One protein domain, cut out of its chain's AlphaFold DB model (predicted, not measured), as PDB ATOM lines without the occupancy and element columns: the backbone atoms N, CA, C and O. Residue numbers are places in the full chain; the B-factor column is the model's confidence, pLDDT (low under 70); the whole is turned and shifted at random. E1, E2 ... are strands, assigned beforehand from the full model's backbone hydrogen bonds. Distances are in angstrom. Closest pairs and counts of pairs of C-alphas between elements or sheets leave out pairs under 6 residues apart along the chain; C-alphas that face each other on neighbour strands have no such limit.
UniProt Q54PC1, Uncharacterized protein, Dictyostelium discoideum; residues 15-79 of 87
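This is residues 15 to 79 of the 87 residues of an uncharacterized protein of Dictyostelium discoideum (UniProt Q54PC1). There is little regular structure: a chain wound in stacked turns, a short solenoid with a small sheet, E1, E2 and E3 side by side, as one wall. The long loops 32 to 49 and 55 to 71 run round from strand to strand on the same side of it. The printed part has 65 residues, no named helix and three strands, order E1 E2 E3, parallel; the class is all strand, with 14 residues in named elements. It is compact, radius of gyration of the C-alphas 11.0 A, spanning 31 by 26 by 18 A.

E2, residues 50 to 54, is 13.3 A long. E1, residues 28 to 31, is 10.2 A, from C-alpha 28 at (260.263, 302.931, 284.026). E3, residues 72 to 76, is 12.8 A, ending at (265.176, 301.486, 298.262).

Inner strand E2 is parallel to edge strand E1 at 15 degrees, N 31 and O 52 2.7 A apart, within hydrogen-bond range. Edge strand E3 is parallel to E2 at 9 degrees, N 53 and O 74 2.7 A apart, also within range.

The C-alphas of Ser 24 and Ser 79, the farthest apart, are 32.0 A apart. Both links are long; the printed part has no cut. Mean pLDDT of the printed part is 72.5, with 29 residues under 70, among them 15 to 21 and 55 to 65.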
ATOM      1  N   ASN A  15     249.520 311.065 294.708       63.02
ATOM      2  CA  ASN A  15     249.070 310.684 293.377       63.02
ATOM      3  C   ASN A  15     248.021 309.548 293.416       63.02
ATOM      4  O   ASN A  15     247.874 308.789 292.466       63.02
ATOM      5  N   ILE A  16     247.248 309.467 294.509       58.75
ATOM      6  CA  ILE A  16     246.170 308.479 294.770       58.75
ATOM      7  C   ILE A  16     245.114 308.451 293.657       58.75
ATOM      8  O   ILE A  16     244.442 307.448 293.453       58.75
ATOM      9  N   ASN A  17     244.978 309.548 292.909       57.77
ATOM     10  CA  ASN A  17     243.965 309.696 291.871       57.77
ATOM     11  C   ASN A  17     244.473 309.381 290.452       57.77
ATOM     12  O   ASN A  17     243.908 309.868 289.467       57.77
ATOM     13  N   ILE A  18     245.565 308.626 290.314       60.88
ATOM     14  CA  ILE A  18     245.984 308.172 288.988       60.88
ATOM     15  C   ILE A  18     244.993 307.113 288.513       60.88
ATOM     16  O   ILE A  18     244.752 306.143 289.232       60.88
ATOM     17  N   PRO A  19     244.411 307.278 287.312       56.27
ATOM     18  CA  PRO A  19     243.569 306.245 286.734       56.27
ATOM     19  C   PRO A  19     244.358 304.934 286.688       56.27
ATOM     20  O   PRO A  19     245.511 304.945 286.270       56.27
ATOM     21  N   LEU A  20     243.722 303.831 287.091       59.22
ATOM     22  CA  LEU A  20     244.254 302.457 287.196       59.22
ATOM     23  C   LEU A  20     244.955 301.908 285.931       59.22
ATOM     24  O   LEU A  20     245.357 300.755 285.898       59.22
ATOM     25  N   SER A  21     245.102 302.712 284.883       66.82
ATOM     26  CA  SER A  21     245.750 302.376 283.627       66.82
ATOM     27  C   SER A  21     246.936 303.311 283.408       66.82
ATOM     28  O   SER A  21     246.816 304.383 282.808       66.82
ATOM     29  N   ILE A  22     248.100 302.899 283.906       76.73
ATOM     30  CA  ILE A  22     249.377 303.456 283.463       76.73
ATOM     31  C   ILE A  22     249.520 303.108 281.969       76.73
ATOM     32  O   ILE A  22     249.309 301.949 281.597       76.73
ATOM     33  N   PRO A  23     249.844 304.071 281.089       77.01
ATOM     34  CA  PRO A  23     249.942 303.787 279.664       77.01
ATOM     35  C   PRO A  23     251.031 302.743 279.396       77.01
ATOM     36  O   PRO A  23     252.102 302.776 280.001       77.01
ATOM     37  N   SER A  24     250.781 301.837 278.448       80.35
ATOM     38  CA  SER A  24     251.726 300.777 278.056       80.35
ATOM     39  C   SER A  24     253.054 301.305 277.501       80.35
ATOM     40  O   SER A  24     253.994 300.535 277.327       80.35
ATOM     41  N   THR A  25     253.142 302.613 277.243       84.82
ATOM     42  CA  THR A  25     254.373 303.312 276.866       84.82
ATOM     43  C   THR A  25     255.362 303.454 278.021       84.82
ATOM     44  O   THR A  25     256.536 303.718 277.768       84.82
ATOM     45  N   VAL A  26     254.914 303.305 279.274       86.21
ATOM     46  CA  VAL A  26     255.780 303.427 280.451       86.21
ATOM     47  C   VAL A  26     256.707 302.222 280.533       86.21
ATOM     48  O   VAL A  26     256.258 301.087 280.669       86.21
ATOM     49  N   LYS A  27     258.010 302.498 280.500       88.64
ATOM     50  CA  LYS A  27     259.090 301.518 280.660       88.64
ATOM     51  C   LYS A  27     259.700 301.558 282.053       88.64
ATOM     52  O   LYS A  27     260.205 300.542 282.524       88.64
ATOM     53  N   GLU A  28     259.674 302.721 282.704       88.81
ATOM     54  CA  GLU A  28     260.263 302.931 284.026       88.81
ATOM     55  C   GLU A  28     259.197 303.457 284.993       88.81
ATOM     56  O   GLU A  28     258.649 304.543 284.796       88.81
ATOM     57  N   LEU A  29     258.905 302.689 286.041       84.78
ATOM     58  CA  LEU A  29     257.953 303.039 287.092       84.78
ATOM     59  C   LEU A  29     258.697 303.279 288.402       84.78
ATOM     60  O   LEU A  29     259.405 302.400 288.877       84.78
ATOM     61  N   THR A  30     258.513 304.442 289.011       84.95
ATOM     62  CA  THR A  30     259.066 304.770 290.327       84.95
ATOM     63  C   THR A  30     257.934 304.947 291.328       84.95
ATOM     64  O   THR A  30     257.032 305.740 291.098       84.95
ATOM     65  N   LEU A  31     257.965 304.216 292.433       81.17
ATOM     66  CA  LEU A  31     257.053 304.335 293.562       81.17
ATOM     67  C   LEU A  31     257.812 305.023 294.691       81.17
ATOM     68  O   LEU A  31     258.699 304.436 295.295       81.17
ATOM     69  N   SER A  32     257.505 306.282 294.933       77.48
ATOM     70  CA  SER A  32     258.141 307.141 295.921       77.48
ATOM     71  C   SER A  32     257.467 307.041 297.293       77.48
ATOM     72  O   SER A  32     256.379 306.482 297.455       77.48
ATOM     73  N   HIS A  33     258.125 307.647 298.287       73.69
ATOM     74  CA  HIS A  33     257.729 307.617 299.691       73.69
ATOM     75  C   HIS A  33     256.242 307.937 299.912       73.69
ATOM     76  O   HIS A  33     255.696 308.908 299.374       73.69
ATOM     77  N   GLY A  34     255.618 307.128 300.767       68.48
ATOM     78  CA  GLY A  34     254.225 307.267 301.172       68.48
ATOM     79  C   GLY A  34     253.227 306.603 300.225       68.48
ATOM     80  O   GLY A  34     252.042 306.615 300.520       68.48
ATOM     81  N   PHE A  35     253.660 305.973 299.128       72.92
ATOM     82  CA  PHE A  35     252.757 305.114 298.370       72.92
ATOM     83  C   PHE A  35     252.292 303.945 299.260       72.92
ATOM     84  O   PHE A  35     253.033 302.995 299.507       72.92
ATOM     85  N   ASN A  36     251.075 304.059 299.791       67.33
ATOM     86  CA  ASN A  36     250.479 303.108 300.732       67.33
ATOM     87  C   ASN A  36     249.275 302.371 300.124       67.33
ATOM     88  O   ASN A  36     248.393 301.888 300.833       67.33
ATOM     89  N   HIS A  37     249.212 302.327 298.795       69.20
ATOM     90  CA  HIS A  37     248.177 301.611 298.068       69.20
ATOM     91  C   HIS A  37     248.692 300.233 297.643       69.20
ATOM     92  O   HIS A  37     249.864 300.112 297.287       69.20
ATOM     93  N   PRO A  38     247.844 299.193 297.661       68.66
ATOM     94  CA  PRO A  38     248.225 297.889 297.144       68.66
ATOM     95  C   PRO A  38     248.522 298.012 295.649       68.66
ATOM     96  O   PRO A  38     247.678 298.457 294.867       68.66
ATOM     97  N   LEU A  39     249.725 297.621 295.239       70.73
ATOM     98  CA  LEU A  39     250.029 297.445 293.826       70.73
ATOM     99  C   LEU A  39     249.278 296.199 293.364       70.73
ATOM    100  O   LEU A  39     249.517 295.111 293.870       70.73
ATOM    101  N   VAL A  40     248.352 296.316 292.425       67.20
ATOM    102  CA  VAL A  40     247.767 295.137 291.775       67.20
ATOM    103  C   VAL A  40     248.376 295.001 290.389       67.20
ATOM    104  O   VAL A  40     248.692 296.007 289.754       67.20
ATOM    105  N   LYS A  41     248.540 293.762 289.915       67.03
ATOM    106  CA  LYS A  41     249.123 293.435 288.603       67.03
ATOM    107  C   LYS A  41     248.547 294.266 287.454       67.03
ATOM    108  O   LYS A  41     249.248 294.583 286.506       67.03
ATOM    109  N   GLU A  42     247.266 294.616 287.550       68.75
ATOM    110  CA  GLU A  42     246.544 295.382 286.534       68.75
ATOM    111  C   GLU A  42     246.950 296.862 286.465       68.75
ATOM    112  O   GLU A  42     246.742 297.496 285.435       68.75
ATOM    113  N   ILE A  43     247.560 297.411 287.524       72.41
ATOM    114  CA  ILE A  43     248.036 298.802 287.541       72.41
ATOM    115  C   ILE A  43     249.312 298.944 286.710       72.41
ATOM    116  O   ILE A  43     249.505 299.966 286.051       72.41
ATOM    117  N   ILE A  44     250.198 297.944 286.752       74.43
ATOM    118  CA  ILE A  44     251.529 298.015 286.145       74.43
ATOM    119  C   ILE A  44     251.468 297.366 284.757       74.43
ATOM    120  O   ILE A  44     251.246 296.161 284.649       74.43
ATOM    121  N   PRO A  45     251.677 298.125 283.671       74.95
ATOM    122  CA  PRO A  45     251.514 297.593 282.335       74.95
ATOM    123  C   PRO A  45     252.642 296.614 282.034       74.95
ATOM    124  O   PRO A  45     253.783 296.797 282.459       74.95
ATOM    125  N   CYS A  46     252.352 295.617 281.200       77.51
ATOM    126  CA  CYS A  46     253.333 294.638 280.727       77.51
ATOM    127  C   CYS A  46     254.486 295.240 279.893       77.51
ATOM    128  O   CYS A  46     255.252 294.483 279.318       77.51
ATOM    129  N   GLY A  47     254.574 296.567 279.752       82.27
ATOM    130  CA  GLY A  47     255.691 297.268 279.115       82.27
ATOM    131  C   GLY A  47     256.737 297.793 280.103       82.27
ATOM    132  O   GLY A  47     257.797 298.245 279.671       82.27
ATOM    133  N   VAL A  48     256.468 297.742 281.415       85.21
ATOM    134  CA  VAL A  48     257.417 298.217 282.428       85.21
ATOM    135  C   VAL A  48     258.588 297.247 282.511       85.21
ATOM    136  O   VAL A  48     258.435 296.093 282.903       85.21
ATOM    137  N   GLU A  49     259.776 297.733 282.164       88.18
ATOM    138  CA  GLU A  49     261.026 296.976 282.232       88.18
ATOM    139  C   GLU A  49     261.786 297.256 283.529       88.18
ATOM    140  O   GLU A  49     262.530 296.396 284.012       88.18
ATOM    141  N   LYS A  50     261.612 298.456 284.095       87.20
ATOM    142  CA  LYS A  50     262.268 298.884 285.330       87.20
ATOM    143  C   LYS A  50     261.255 299.404 286.332       87.20
ATOM    144  O   LYS A  50     260.461 300.290 286.024       87.20
ATOM    145  N   MET A  51     261.338 298.896 287.548       84.35
ATOM    146  CA  MET A  51     260.545 299.336 288.679       84.35
ATOM    147  C   MET A  51     261.480 299.772 289.801       84.35
ATOM    148  O   MET A  51     262.376 299.031 290.185       84.35
ATOM    149  N   SER A  52     261.272 300.962 290.339       84.69
ATOM    150  CA  SER A  52     261.990 301.473 291.500       84.69
ATOM    151  C   SER A  52     260.989 301.751 292.600       84.69
ATOM    152  O   SER A  52     259.960 302.365 292.363       84.69
ATOM    153  N   ILE A  53     261.270 301.289 293.803       78.34
ATOM    154  CA  ILE A  53     260.362 301.319 294.934       78.34
ATOM    155  C   ILE A  53     261.115 301.927 296.101       78.34
ATOM    156  O   ILE A  53     262.084 301.351 296.575       78.34
ATOM    157  N   TYR A  54     260.664 303.074 296.578       76.32
ATOM    158  CA  TYR A  54     261.290 303.831 297.646       76.32
ATOM    159  C   TYR A  54     260.332 303.947 298.827       76.32
ATOM    160  O   TYR A  54     259.375 304.719 298.787       76.32
ATOM    161  N   SER A  55     260.628 303.220 299.908       68.71
ATOM    162  CA  SER A  55     259.950 303.365 301.204       68.71
ATOM    163  C   SER A  55     258.416 303.275 301.134       68.71
ATOM    164  O   SER A  55     257.710 304.125 301.686       68.71
ATOM    165  N   ILE A  56     257.904 302.257 300.440       67.30
ATOM    166  CA  ILE A  56     256.477 301.913 300.463       67.30
ATOM    167  C   ILE A  56     256.192 301.001 301.660       67.30
ATOM    168  O   ILE A  56     257.067 300.245 302.084       67.30
ATOM    169  N   GLY A  57     254.997 301.105 302.242       63.03
ATOM    170  CA  GLY A  57     254.621 300.269 303.385       63.03
ATOM    171  C   GLY A  57     254.615 298.783 303.013       63.03
ATOM    172  O   GLY A  57     254.344 298.438 301.864       63.03
ATOM    173  N   GLU A  58     254.857 297.896 303.982       60.39
ATOM    174  CA  GLU A  58     254.858 296.432 303.777       60.39
ATOM    175  C   GLU A  58     253.564 295.911 303.123       60.39
ATOM    176  O   GLU A  58     253.563 294.875 302.470       60.39
ATOM    177  N   CYS A  59     252.460 296.653 303.246       57.63
ATOM    178  CA  CYS A  59     251.161 296.304 302.672       57.63
ATOM    179  C   CYS A  59     251.041 296.586 301.157       57.63
ATOM    180  O   CYS A  59     250.097 296.126 300.521       57.63
ATOM    181  N   ALA A  60     251.969 297.347 300.564       64.32
ATOM    182  CA  ALA A  60     251.866 297.793 299.174       64.32
ATOM    183  C   ALA A  60     252.424 296.785 298.146       64.32
ATOM    184  O   ALA A  60     252.051 296.860 296.974       64.32
ATOM    185  N   LEU A  61     253.278 295.838 298.563       64.68
ATOM    186  CA  LEU A  61     253.854 294.800 297.697       64.68
ATOM    187  C   LEU A  61     253.190 293.450 297.947       64.68
ATOM    188  O   LEU A  61     253.521 292.758 298.905       64.68
ATOM    189  N   LEU A  62     252.279 293.059 297.061       65.29
ATOM    190  CA  LEU A  62     251.797 291.685 296.981       65.29
ATOM    191  C   LEU A  62     252.701 290.913 296.008       65.29
ATOM    192  O   LEU A  62     253.235 291.473 295.053       65.29
ATOM    193  N   GLU A  63     252.882 289.611 296.230       63.24
ATOM    194  CA  GLU A  63     253.691 288.746 295.350       63.24
ATOM    195  C   GLU A  63     253.203 288.800 293.886       63.24
ATOM    196  O   GLU A  63     253.988 288.735 292.945       63.24
ATOM    197  N   GLU A  64     251.904 289.035 293.696       68.86
ATOM    198  CA  GLU A  64     251.258 289.157 292.388       68.86
ATOM    199  C   GLU A  64     251.337 290.566 291.777       68.86
ATOM    200  O   GLU A  64     250.914 290.773 290.640       68.86
ATOM    201  N   SER A  65     251.853 291.556 292.509       67.04
ATOM    202  CA  SER A  65     251.913 292.952 292.066       67.04
ATOM    203  C   SER A  65     252.905 293.181 290.935       67.04
ATOM    204  O   SER A  65     252.709 294.088 290.132       67.04
ATOM    205  N   VAL A  66     253.993 292.411 290.888       72.26
ATOM    206  CA  VAL A  66     255.088 292.626 289.937       72.26
ATOM    207  C   VAL A  66     254.781 291.864 288.645       72.26
ATOM    208  O   VAL A  66     254.713 290.635 288.668       72.26
ATOM    209  N   PRO A  67     254.580 292.541 287.499       70.97
ATOM    210  CA  PRO A  67     254.377 291.837 286.244       70.97
ATOM    211  C   PRO A  67     255.675 291.170 285.786       70.97
ATOM    212  O   PRO A  67     256.763 291.710 285.966       70.97
ATOM    213  N   ASP A  68     255.538 290.035 285.101       77.38
ATOM    214  CA  ASP A  68     256.649 289.236 284.555       77.38
ATOM    215  C   ASP A  68     257.573 290.036 283.609       77.38
ATOM    216  O   ASP A  68     258.733 289.699 283.403       77.38
ATOM    217  N   SER A  69     257.080 291.159 283.074       81.06
ATOM    218  CA  SER A  69     257.861 292.074 282.238       81.06
ATOM    219  C   SER A  69     258.950 292.854 282.992       81.06
ATOM    220  O   SER A  69     259.859 293.396 282.352       81.06
ATOM    221  N   VAL A  70     258.877 292.966 284.322       80.38
ATOM    222  CA  VAL A  70     259.849 293.751 285.093       80.38
ATOM    223  C   VAL A  70     261.178 293.005 285.135       80.38
ATOM    224  O   VAL A  70     261.341 292.023 285.851       80.38
ATOM    225  N   LYS A  71     262.161 293.507 284.386       84.78
ATOM    226  CA  LYS A  71     263.525 292.954 284.346       84.78
ATOM    227  C   LYS A  71     264.377 293.438 285.514       84.78
ATOM    228  O   LYS A  71     265.284 292.738 285.949       84.78
ATOM    229  N   TYR A  72     264.106 294.651 285.993       84.10
ATOM    230  CA  TYR A  72     264.867 295.286 287.060       84.10
ATOM    231  C   TYR A  72     263.913 295.863 288.099       84.10
ATOM    232  O   TYR A  72     263.140 296.764 287.786       84.10
ATOM    233  N   ALA A  73     263.993 295.368 289.331       78.30
ATOM    234  CA  ALA A  73     263.275 295.919 290.473       78.30
ATOM    235  C   ALA A  73     264.287 296.449 291.499       78.30
ATOM    236  O   ALA A  73     265.141 295.703 291.976       78.30
ATOM    237  N   PHE A  74     264.207 297.734 291.830       79.79
ATOM    238  CA  PHE A  74     265.015 298.371 292.866       79.79
ATOM    239  C   PHE A  74     264.142 298.618 294.089       79.79
ATOM    240  O   PHE A  74     263.156 299.337 293.991       79.79
ATOM    241  N   LEU A  75     264.507 298.060 295.242       73.64
ATOM    242  CA  LEU A  75     263.857 298.348 296.522       73.64
ATOM    243  C   LEU A  75     264.790 299.213 297.374       73.64
ATOM    244  O   LEU A  75     265.739 298.722 297.980       73.64
ATOM    245  N   GLY A  76     264.545 300.518 297.378       66.24
ATOM    246  CA  GLY A  76     265.176 301.486 298.262       66.24
ATOM    247  C   GLY A  76     264.402 301.601 299.570       66.24
ATOM    248  O   GLY A  76     263.419 302.335 299.669       66.24
ATOM    249  N   PHE A  77     264.847 300.896 300.603       62.10
ATOM    250  CA  PHE A  77     264.400 301.169 301.965       62.10
ATOM    251  C   PHE A  77     265.073 302.464 302.430       62.10
ATOM    252  O   PHE A  77     266.249 302.679 302.145       62.10
ATOM    253  N   ASN A  78     264.339 303.354 303.103       52.07
ATOM    254  CA  ASN A  78     264.893 304.585 303.686       52.07
ATOM    255  C   ASN A  78     265.694 304.267 304.963       52.07
ATOM    256  O   ASN A  78     265.434 304.759 306.057       52.07
ATOM    257  N   SER A  79     266.653 303.372 304.808       47.69
ATOM    258  CA  SER A  79     267.730 303.089 305.727       47.69
ATOM    259  C   SER A  79     268.968 303.054 304.850       47.69
ATOM    260  O   SER A  79     268.983 302.356 303.842       47.69
TER     261      SER A  79